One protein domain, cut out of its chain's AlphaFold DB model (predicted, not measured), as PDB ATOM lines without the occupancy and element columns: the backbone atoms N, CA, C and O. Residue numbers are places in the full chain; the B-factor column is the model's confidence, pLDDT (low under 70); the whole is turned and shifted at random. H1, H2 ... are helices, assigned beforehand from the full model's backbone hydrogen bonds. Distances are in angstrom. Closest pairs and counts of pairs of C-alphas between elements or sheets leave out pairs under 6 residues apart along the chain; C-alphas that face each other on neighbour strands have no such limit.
ATOM      1  N   GLU A   2     114.522  72.382 108.794       73.31
ATOM      2  CA  GLU A   2     113.554  73.480 108.960       73.31
ATOM      3  C   GLU A   2     112.890  73.938 107.651       73.31
ATOM      4  O   GLU A   2     111.668  74.003 107.604       73.31
ATOM      5  N   GLN A   3     113.647  74.102 106.557       82.25
ATOM      6  CA  GLN A   3     113.086  74.475 105.244       82.25
ATOM      7  C   GLN A   3     111.949  73.540 104.788       82.25
ATOM      8  O   GLN A   3     110.881  73.981 104.391       82.25
ATOM      9  N   ARG A   4     112.134  72.223 104.948       84.81
ATOM     10  CA  ARG A   4     111.117  71.221 104.581       84.81
ATOM     11  C   ARG A   4     109.861  71.293 105.454       84.81
ATOM     12  O   ARG A   4     108.819  70.784 105.051       84.81
ATOM     13  N   ILE A   5     109.966  71.824 106.671       88.31
ATOM     14  CA  ILE A   5     108.822  72.020 107.571       88.31
ATOM     15  C   ILE A   5     108.051  73.272 107.144       88.31
ATOM     16  O   ILE A   5     106.822  73.226 107.108       88.31
ATOM     17  N   GLU A   6     108.758  74.339 106.768       91.88
ATOM     18  CA  GLU A   6     108.180  75.567 106.207       91.88
ATOM     19  C   GLU A   6     107.395  75.265 104.919       91.88
ATOM     20  O   GLU A   6     106.198  75.546 104.847       91.88
ATOM     21  N   ASP A   7     108.014  74.554 103.969       92.50
ATOM     22  CA  ASP A   7     107.388  74.179 102.692       92.50
ATOM     23  C   ASP A   7     106.103  73.357 102.909       92.50
ATOM     24  O   ASP A   7     105.079  73.566 102.256       92.50
ATOM     25  N   LYS A   8     106.123  72.426 103.875       93.25
ATOM     26  CA  LYS A   8     104.945  71.619 104.234       93.25
ATOM     27  C   LYS A   8     103.823  72.462 104.839       93.25
ATOM     28  O   LYS A   8     102.653  72.183 104.574       93.25
ATOM     29  N   ARG A   9     104.151  73.468 105.657       94.69
ATOM     30  CA  ARG A   9     103.158  74.390 106.234       94.69
ATOM     31  C   ARG A   9     102.530  75.261 105.156       94.69
ATOM     32  O   ARG A   9     101.309  75.406 105.140       94.69
ATOM     33  N   GLU A  10     103.338  75.792 104.243       95.38
ATOM     34  CA  GLU A  10     102.838  76.593 103.127       95.38
ATOM     35  C   GLU A  10     101.924  75.765 102.214       95.38
ATOM     36  O   GLU A  10     100.834  76.215 101.854       95.38
ATOM     37  N   LEU A  11     102.316  74.525 101.901       96.44
ATOM     38  CA  LEU A  11     101.500  73.619 101.098       96.44
ATOM     39  C   LEU A  11     100.154  73.324 101.773       96.44
ATOM     40  O   LEU A  11      99.113  73.441 101.131       96.44
ATOM     41  N   LYS A  12     100.157  73.020 103.079       96.31
ATOM     42  CA  LYS A  12      98.928  72.800 103.857       96.31
ATOM     43  C   LYS A  12      98.002  74.014 103.797       96.31
ATOM     44  O   LYS A  12      96.823  73.855 103.506       96.31
ATOM     45  N   ARG A  13      98.544  75.224 103.981       96.81
ATOM     46  CA  ARG A  13      97.780  76.479 103.904       96.81
ATOM     47  C   ARG A  13      97.143  76.688 102.526       96.81
ATOM     48  O   ARG A  13      95.992  77.107 102.447       96.81
ATOM     49  N   LYS A  14      97.871  76.397 101.442       97.12
ATOM     50  CA  LYS A  14      97.336  76.479 100.070       97.12
ATOM     51  C   LYS A  14      96.219  75.457  99.844       97.12
ATOM     52  O   LYS A  14      95.181  75.818  99.299       97.12
ATOM     53  N   CYS A  15      96.394  74.218 100.302       96.31
ATOM     54  CA  CYS A  15      95.364  73.181 100.205       96.31
ATOM     55  C   CYS A  15      94.101  73.531 101.008       96.31
ATOM     56  O   CYS A  15      93.002  73.374 100.490       96.31
ATOM     57  N   GLU A  16      94.245  74.044 102.232       97.12
ATOM     58  CA  GLU A  16      93.118  74.492 103.066       97.12
ATOM     59  C   GLU A  16      92.352  75.648 102.409       97.12
ATOM     60  O   GLU A  16      91.125  75.664 102.424       97.12
ATOM     61  N   LEU A  17      93.061  76.590 101.775       95.62
ATOM     62  CA  LEU A  17      92.426  77.666 101.013       95.62
ATOM     63  C   LEU A  17      91.637  77.125  99.811       95.62
ATOM     64  O   LEU A  17      90.509  77.558  99.589       95.62
ATOM     65  N   LEU A  18      92.209  76.189  99.047       94.19
ATOM     66  CA  LEU A  18      91.532  75.580  97.897       94.19
ATOM     67  C   LEU A  18      90.290  74.786  98.319       94.19
ATOM     68  O   LEU A  18      89.249  74.920  97.681       94.19
ATOM     69  N   LEU A  19      90.382  74.014  99.407       95.12
ATOM     70  CA  LEU A  19      89.238  73.309  99.990       95.12
ATOM     71  C   LEU A  19      88.141  74.289 100.389       95.12
ATOM     72  O   LEU A  19      87.003  74.109  99.983       95.12
ATOM     73  N   LYS A  20      88.494  75.374 101.083       94.94
ATOM     74  CA  LYS A  20      87.528  76.405 101.471       94.94
ATOM     75  C   LYS A  20      86.846  77.055 100.263       94.94
ATOM     76  O   LYS A  20      85.638  77.251 100.280       94.94
ATOM     77  N   ILE A  21      87.602  77.384  99.212       93.50
ATOM     78  CA  ILE A  21      87.046  77.941  97.965       93.50
ATOM     79  C   ILE A  21      86.028  76.979  97.341       93.50
ATOM     80  O   ILE A  21      84.989  77.430  96.861       93.50
ATOM     81  N   TYR A  22      86.331  75.679  97.352       91.06
ATOM     82  CA  TYR A  22      85.463  74.634  96.818       91.06
ATOM     83  C   TYR A  22      84.216  74.406  97.684       91.06
ATOM     84  O   TYR A  22      83.105  74.420  97.165       91.06
ATOM     85  N   GLU A  23      84.382  74.241  98.998       92.12
ATOM     86  CA  GLU A  23      83.288  73.998  99.950       92.12
ATOM     87  C   GLU A  23      82.288  75.158  99.998       92.12
ATOM     88  O   GLU A  23      81.085  74.934 100.097       92.12
ATOM     89  N   GLU A  24      82.772  76.398  99.896       94.62
ATOM     90  CA  GLU A  24      81.921  77.589  99.847       94.62
ATOM     91  C   GLU A  24      81.288  77.819  98.459       94.62
ATOM     92  O   GLU A  24      80.540  78.778  98.298       94.62
ATOM     93  N   GLY A  25      81.585  76.991  97.447       92.56
ATOM     94  CA  GLY A  25      81.026  77.139  96.095       92.56
ATOM     95  C   GLY A  25      81.368  78.477  95.424       92.56
ATOM     96  O   GLY A  25      80.638  78.957  94.554       92.56
ATOM     97  N   ARG A  26      82.470  79.121  95.836       91.12
ATOM     98  CA  ARG A  26      82.811  80.490  95.411       91.12
ATOM     99  C   ARG A  26      83.057  80.606  93.914       91.12
ATOM    100  O   ARG A  26      82.837  81.665  93.333       91.12
ATOM    101  N   ILE A  27      83.562  79.545  93.286       91.38
ATOM    102  CA  ILE A  27      83.842  79.543  91.847       91.38
ATOM    103  C   ILE A  27      82.527  79.601  91.068       91.38
ATOM    104  O   ILE A  27      82.415  80.364  90.110       91.38
ATOM    105  N   GLU A  28      81.538  78.812  91.476       92.38
ATOM    106  CA  GLU A  28      80.209  78.764  90.877       92.38
ATOM    107  C   GLU A  28      79.492  80.107  91.037       92.38
ATOM    108  O   GLU A  28      78.962  80.628  90.056       92.38
ATOM    109  N   GLU A  29      79.567  80.716  92.222       93.75
ATOM    110  CA  GLU A  29      79.003  82.044  92.481       93.75
ATOM    111  C   GLU A  29      79.645  83.119  91.589       93.75
ATOM    112  O   GLU A  29      78.945  83.877  90.913       93.75
ATOM    113  N   ILE A  30      80.983  83.155  91.507       92.44
ATOM    114  CA  ILE A  30      81.701  84.097  90.635       92.44
ATOM    115  C   ILE A  30      81.295  83.891  89.173       92.44
ATOM    116  O   ILE A  30      81.047  84.870  88.463       92.44
ATOM    117  N   LYS A  31      81.200  82.638  88.708       92.06
ATOM    118  CA  LYS A  31      80.761  82.317  87.341       92.06
ATOM    119  C   LYS A  31      79.342  82.805  87.076       92.06
ATOM    120  O   LYS A  31      79.095  83.406  86.031       92.06
ATOM    121  N   GLU A  32      78.420  82.580  88.007       95.06
ATOM    122  CA  GLU A  32      77.029  83.009  87.876       95.06
ATOM    123  C   GLU A  32      76.923  84.535  87.791       95.06
ATOM    124  O   GLU A  32      76.288  85.070  86.877       95.06
ATOM    125  N   VAL A  33      77.579  85.245  88.710       95.25
ATOM    126  CA  VAL A  33      77.594  86.712  88.745       95.25
ATOM    127  C   VAL A  33      78.222  87.275  87.470       95.25
ATOM    128  O   VAL A  33      77.643  88.160  86.838       95.25
ATOM    129  N   THR A  34      79.352  86.715  87.036       92.88
ATOM    130  CA  THR A  34      80.014  87.099  85.780       92.88
ATOM    131  C   THR A  34      79.074  86.921  84.589       92.88
ATOM    132  O   THR A  34      78.943  87.822  83.760       92.88
ATOM    133  N   ASN A  35      78.352  85.799  84.522       93.25
ATOM    134  CA  ASN A  35      77.400  85.541  83.447       93.25
ATOM    135  C   ASN A  35      76.224  86.535  83.451       93.25
ATOM    136  O   ASN A  35      75.814  87.008  82.391       93.25
ATOM    137  N   LYS A  36      75.710  86.914  84.629       94.62
ATOM    138  CA  LYS A  36      74.657  87.939  84.751       94.62
ATOM    139  C   LYS A  36      75.118  89.288  84.201       94.62
ATOM    140  O   LYS A  36      74.397  89.893  83.407       94.62
ATOM    141  N   TYR A  37      76.321  89.735  84.564       92.81
ATOM    142  CA  TYR A  37      76.874  90.990  84.049       92.81
ATOM    143  C   TYR A  37      77.163  90.928  82.548       92.81
ATOM    144  O   TYR A  37      76.859  91.883  81.836       92.81
ATOM    145  N   LYS A  38      77.650  89.790  82.044       93.31
ATOM    146  CA  LYS A  38      77.843  89.553  80.608       93.31
ATOM    147  C   LYS A  38      76.539  89.707  79.823       93.31
ATOM    148  O   LYS A  38      76.500  90.418  78.823       93.31
ATOM    149  N   ILE A  39      75.456  89.092  80.297       93.62
ATOM    150  CA  ILE A  39      74.127  89.211  79.678       93.62
ATOM    151  C   ILE A  39      73.624  90.658  79.737       93.62
ATOM    152  O   ILE A  39      73.116  91.168  78.741       93.62
ATOM    153  N   ALA A  40      73.765  91.330  80.882       93.50
ATOM    154  CA  ALA A  40      73.336  92.718  81.036       93.50
ATOM    155  C   ALA A  40      74.093  93.664  80.090       93.50
ATOM    156  O   ALA A  40      73.469  94.492  79.429       93.50
ATOM    157  N   GLY A  41      75.412  93.497  79.969       91.88
ATOM    158  CA  GLY A  41      76.240  94.267  79.040       91.88
ATOM    159  C   GLY A  41      75.831  94.059  77.583       91.88
ATOM    160  O   GLY A  41      75.668  95.033  76.853       91.88
ATOM    161  N   ARG A  42      75.564  92.811  77.169       91.38
ATOM    162  CA  ARG A  42      75.051  92.518  75.818       91.38
ATOM    163  C   ARG A  42      73.729  93.220  75.535       91.38
ATOM    164  O   ARG A  42      73.616  93.890  74.518       91.38
ATOM    165  N   LYS A  43      72.771  93.140  76.462       92.75
ATOM    166  CA  LYS A  43      71.477  93.827  76.324       92.75
ATOM    167  C   LYS A  43      71.628  95.343  76.213       92.75
ATOM    168  O   LYS A  43      70.893  95.973  75.465       92.75
ATOM    169  N   ALA A  44      72.571  95.932  76.949       90.94
ATOM    170  CA  ALA A  44      72.847  97.362  76.855       90.94
ATOM    171  C   ALA A  44      73.391  97.750  75.468       90.94
ATOM    172  O   ALA A  44      72.985  98.773  74.919       90.94
ATOM    173  N   ILE A  45      74.261  96.921  74.879       90.25
ATOM    174  CA  ILE A  45      74.768  97.138  73.516       90.25
ATOM    175  C   ILE A  45      73.657  96.953  72.482       90.25
ATOM    176  O   ILE A  45      73.517  97.789  71.598       90.25
ATOM    177  N   GLU A  46      72.843  95.903  72.603       90.12
ATOM    178  CA  GLU A  46      71.681  95.678  71.733       90.12
ATOM    179  C   GLU A  46      70.744  96.891  71.745       90.12
ATOM    180  O   GLU A  46      70.411  97.414  70.685       90.12
ATOM    181  N   ALA A  47      70.410  97.399  72.936       90.19
ATOM    182  CA  ALA A  47      69.586  98.593  73.090       90.19
ATOM    183  C   ALA A  47      70.235  99.834  72.461       90.19
ATOM    184  O   ALA A  47      69.542 100.654  71.871       90.19
ATOM    185  N   TRP A  48      71.559  99.989  72.545       86.75
ATOM    186  CA  TRP A  48      72.252 101.083  71.863       86.75
ATOM    187  C   TRP A  48      72.166 100.943  70.334       86.75
ATOM    188  O   TRP A  48      71.887 101.916  69.631       86.75
ATOM    189  N   LEU A  49      72.328  99.726  69.812       88.50
ATOM    190  CA  LEU A  49      72.269  99.425  68.380       88.50
ATOM    191  C   LEU A  49      70.874  99.597  67.767       88.50
ATOM    192  O   LEU A  49      70.770  99.762  66.552       88.50
ATOM    193  N   GLU A  50      69.806  99.577  68.564       89.81
ATOM    194  CA  GLU A  50      68.454  99.918  68.097       89.81
ATOM    195  C   GLU A  50      68.353 101.366  67.599       89.81
ATOM    196  O   GLU A  50      67.571 101.643  66.692       89.81
ATOM    197  N   TYR A  51      69.170 102.273  68.141       86.44
ATOM    198  CA  TYR A  51      69.194 103.689  67.760       86.44
ATOM    199  C   TYR A  51      70.291 104.027  66.740       86.44
ATOM    200  O   TYR A  51      70.421 105.186  66.342       86.44
ATOM    201  N   ALA A  52      71.106 103.051  66.327       86.56
ATOM    202  CA  ALA A  52      72.178 103.274  65.366       86.56
ATOM    203  C   ALA A  52      71.628 103.402  63.934       86.56
ATOM    204  O   ALA A  52      70.711 102.683  63.537       86.56
ATOM    205  N   ALA A  53      72.206 104.313  63.149       84.81
ATOM    206  CA  ALA A  53      71.919 104.406  61.720       84.81
ATOM    207  C   ALA A  53      72.485 103.187  60.973       84.81
ATOM    208  O   ALA A  53      73.511 102.638  61.371       84.81
ATOM    209  N   GLU A  54      71.834 102.787  59.881       87.69
ATOM    210  CA  GLU A  54      72.324 101.688  59.045       87.69
ATOM    211  C   GLU A  54      73.539 102.125  58.195       87.69
ATOM    212  O   GLU A  54      73.525 103.231  57.641       87.69
ATOM    213  N   PRO A  55      74.570 101.269  58.036       84.62
ATOM    214  CA  PRO A  55      74.678  99.922  58.599       84.62
ATOM    215  C   PRO A  55      75.001  99.938  60.099       84.62
ATOM    216  O   PRO A  55      75.859 100.703  60.547       84.62
ATOM    217  N   LYS A  56      74.348  99.056  60.865       87.00
ATOM    218  CA  LYS A  56      74.642  98.913  62.298       87.00
ATOM    219  C   LYS A  56      76.128  98.597  62.535       87.00
ATOM    220  O   LYS A  56      76.670  97.706  61.877       87.00
ATOM    221  N   PRO A  57      76.787  99.291  63.480       87.75
ATOM    222  CA  PRO A  57      78.182  99.026  63.811       87.75
ATOM    223  C   PRO A  57      78.343  97.667  64.507       87.75
ATOM    224  O   PRO A  57      77.447  97.211  65.218       87.75
ATOM    225  N   ASP A  58      79.509  97.045  64.331       89.25
ATOM    226  CA  ASP A  58      79.870  95.804  65.021       89.25
ATOM    227  C   ASP A  58      79.972  96.045  66.547       89.25
ATOM    228  O   ASP A  58      80.773  96.887  66.978       89.25
ATOM    229  N   PRO A  59      79.199  95.312  67.378       90.19
ATOM    230  CA  PRO A  59      79.289  95.354  68.837       90.19
ATOM    231  C   PRO A  59      80.714  95.241  69.399       90.19
ATOM    232  O   PRO A  59      81.036  95.915  70.378       90.19
ATOM    233  N   ALA A  60      81.561  94.388  68.813       90.69
ATOM    234  CA  ALA A  60      82.926  94.178  69.289       90.69
ATOM    235  C   ALA A  60      83.789  95.422  69.039       90.69
ATOM    236  O   ALA A  60      84.445  95.917  69.953       90.69
ATOM    237  N   VAL A  61      83.708  95.994  67.834       89.31
ATOM    238  CA  VAL A  61      84.396  97.251  67.480       89.31
ATOM    239  C   VAL A  61      83.935  98.405  68.375       89.31
ATOM    240  O   VAL A  61      84.751  99.212  68.819       89.31
ATOM    241  N   LEU A  62      82.633  98.492  68.673       87.88
ATOM    242  CA  LEU A  62      82.100  99.522  69.570       87.88
ATOM    243  C   LEU A  62      82.714  99.450  70.971       87.88
ATOM    244  O   LEU A  62      83.047 100.486  71.545       87.88
ATOM    245  N   LEU A  63      82.864  98.242  71.516       89.56
ATOM    246  CA  LEU A  63      83.494  98.042  72.818       89.56
ATOM    247  C   LEU A  63      84.969  98.422  72.796       89.56
ATOM    248  O   LEU A  63      85.398  99.160  73.681       89.56
ATOM    249  N   GLU A  64      85.709  98.001  71.768       91.25
ATOM    250  CA  GLU A  64      87.120  98.368  71.596       91.25
ATOM    251  C   GLU A  64      87.291  99.892  71.564       91.25
ATOM    252  O   GLU A  64      88.124 100.445  72.284       91.25
ATOM    253  N   HIS A  65      86.452 100.597  70.797       89.38
ATOM    254  CA  HIS A  65      86.464 102.062  70.734       89.38
ATOM    255  C   HIS A  65      86.103 102.733  72.064       89.38
ATOM    256  O   HIS A  65      86.595 103.823  72.355       89.38
ATOM    257  N   ALA A  66      85.267 102.094  72.879       86.69
ATOM    258  CA  ALA A  66      84.940 102.553  74.224       86.69
ATOM    259  C   ALA A  66      86.004 102.167  75.276       86.69
ATOM    260  O   ALA A  66      85.850 102.511  76.448       86.69
ATOM    261  N   GLY A  67      87.084 101.484  74.876       91.19
ATOM    262  CA  GLY A  67      88.170 101.056  75.761       91.19
ATOM    263  C   GLY A  67      87.880  99.771  76.540       91.19
ATOM    264  O   GLY A  67      88.539  99.509  77.546       91.19
ATOM    265  N   PHE A  68      86.898  98.979  76.106       89.06
ATOM    266  CA  PHE A  68      86.537  97.700  76.711       89.06
ATOM    267  C   PHE A  68      87.007  96.522  75.855       89.06
ATOM    268  O   PHE A  68      86.947  96.564  74.630       89.06
ATOM    269  N   ASP A  69      87.416  95.441  76.518       90.31
ATOM    270  CA  ASP A  69      87.707  94.162  75.867       90.31
ATOM    271  C   ASP A  69      86.390  93.454  75.473       90.31
ATOM    272  O   ASP A  69      85.587  93.126  76.359       90.31
ATOM    273  N   PRO A  70      86.140  93.173  74.177       90.69
ATOM    274  CA  PRO A  70      84.936  92.473  73.724       90.69
ATOM    275  C   PRO A  70      84.760  91.069  74.317       90.69
ATOM    276  O   PRO A  70      83.625  90.612  74.517       90.69
ATOM    277  N   SER A  71      85.857  90.383  74.654       90.31
ATOM    278  CA  SER A  71      85.829  89.042  75.250       90.31
ATOM    279  C   SER A  71      85.183  89.037  76.641       90.31
ATOM    280  O   SER A  71      84.516  88.065  77.015       90.31
ATOM    281  N   ALA A  72      85.235  90.165  77.363       87.69
ATOM    282  CA  ALA A  72      84.553  90.340  78.645       87.69
ATOM    283  C   ALA A  72      83.030  90.163  78.509       87.69
ATOM    284  O   ALA A  72      82.365  89.650  79.412       87.69
ATOM    285  N   LEU A  73      82.482  90.518  77.342       88.94
ATOM    286  CA  LEU A  73      81.091  90.266  76.977       88.94
ATOM    287  C   LEU A  73      80.929  89.057  76.044       88.94
ATOM    288  O   LEU A  73      79.817  88.751  75.614       88.94
ATOM    289  N   GLY A  74      81.987  88.282  75.792       86.69
ATOM    290  CA  GLY A  74      82.012  87.122  74.892       86.69
ATOM    291  C   GLY A  74      81.651  87.462  73.455       86.69
ATOM    292  O   GLY A  74      80.993  86.659  72.795       86.69
TER     293      GLY A  74
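What this domain is: This is residues 2 to 74 of the 80 residues of an uncharacterized protein of Mesocestoides corti (UniProt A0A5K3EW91). Look first for the longest helix, H2; at its beginning a second long helix, H1, meets it near their ends in a wide V, and beyond the other end of H2 the backbone folds back to two short helices, H3 and H4. H4 packs on H2 at residues 38 to 42, while H1 sticks out as a bare arm. The printed part has 73 residues with four named helices, in the order H1, H2, H3, H4, and no named strand; its class is all helix. It is extended, with a radius of gyration of the C-alphas of 21.3 A and spans of 70 by 24 by 12 A.

How they stand to each other: Start from H2, residues 26 to 49. With residues 38 to 42 alone it touches H4, residues 70 to 73; their closest C-alphas, of Lys 38 and Leu 73, are 4.9 A apart. H3, residues 59 to 65, is close to H2 but not clearly touching, about perpendicular at 89 degrees; the closest C-alphas, of Ile 45 and Pro 59, are 6.7 A apart. H3 and H4 touch only at the corner by their link, closest at the C-alphas of Ala 60 and Pro 70, 5.2 A. H1, residues 2 to 23, is close to H2 but not clearly touching, with the C-alphas of Ile 21 and Ile 27 closest at 7.1 A. The two run the same way at a steep tilt of 55 degrees. H1 is apart from H3 and H4. In H1, H2 and H3 every O i to N i+4 pair is within hydrogen-bond range; H4 is too short for such a pair.

Where its parts are: Find C-alpha 26 at (82.811, 80.490, 95.411); from there H2 runs 34.6 A to C-alpha 49. H1 begins at C-alpha 2, (113.554, 73.480, 108.960), and runs 31.6 A. H3 measures 10.0 A and H4 5.5 A, ending at C-alpha 73, (81.091, 90.266, 76.977).

The domain as a whole: The C-alphas farthest apart, of Glu 2 and Glu 54, are 70.6 A from each other. Residues 2 to 33 and 50 to 56 stand free. The printed part has no cut, and no link is long. The mean pLDDT of the printed part is 91.0, and no printed residue is under 70.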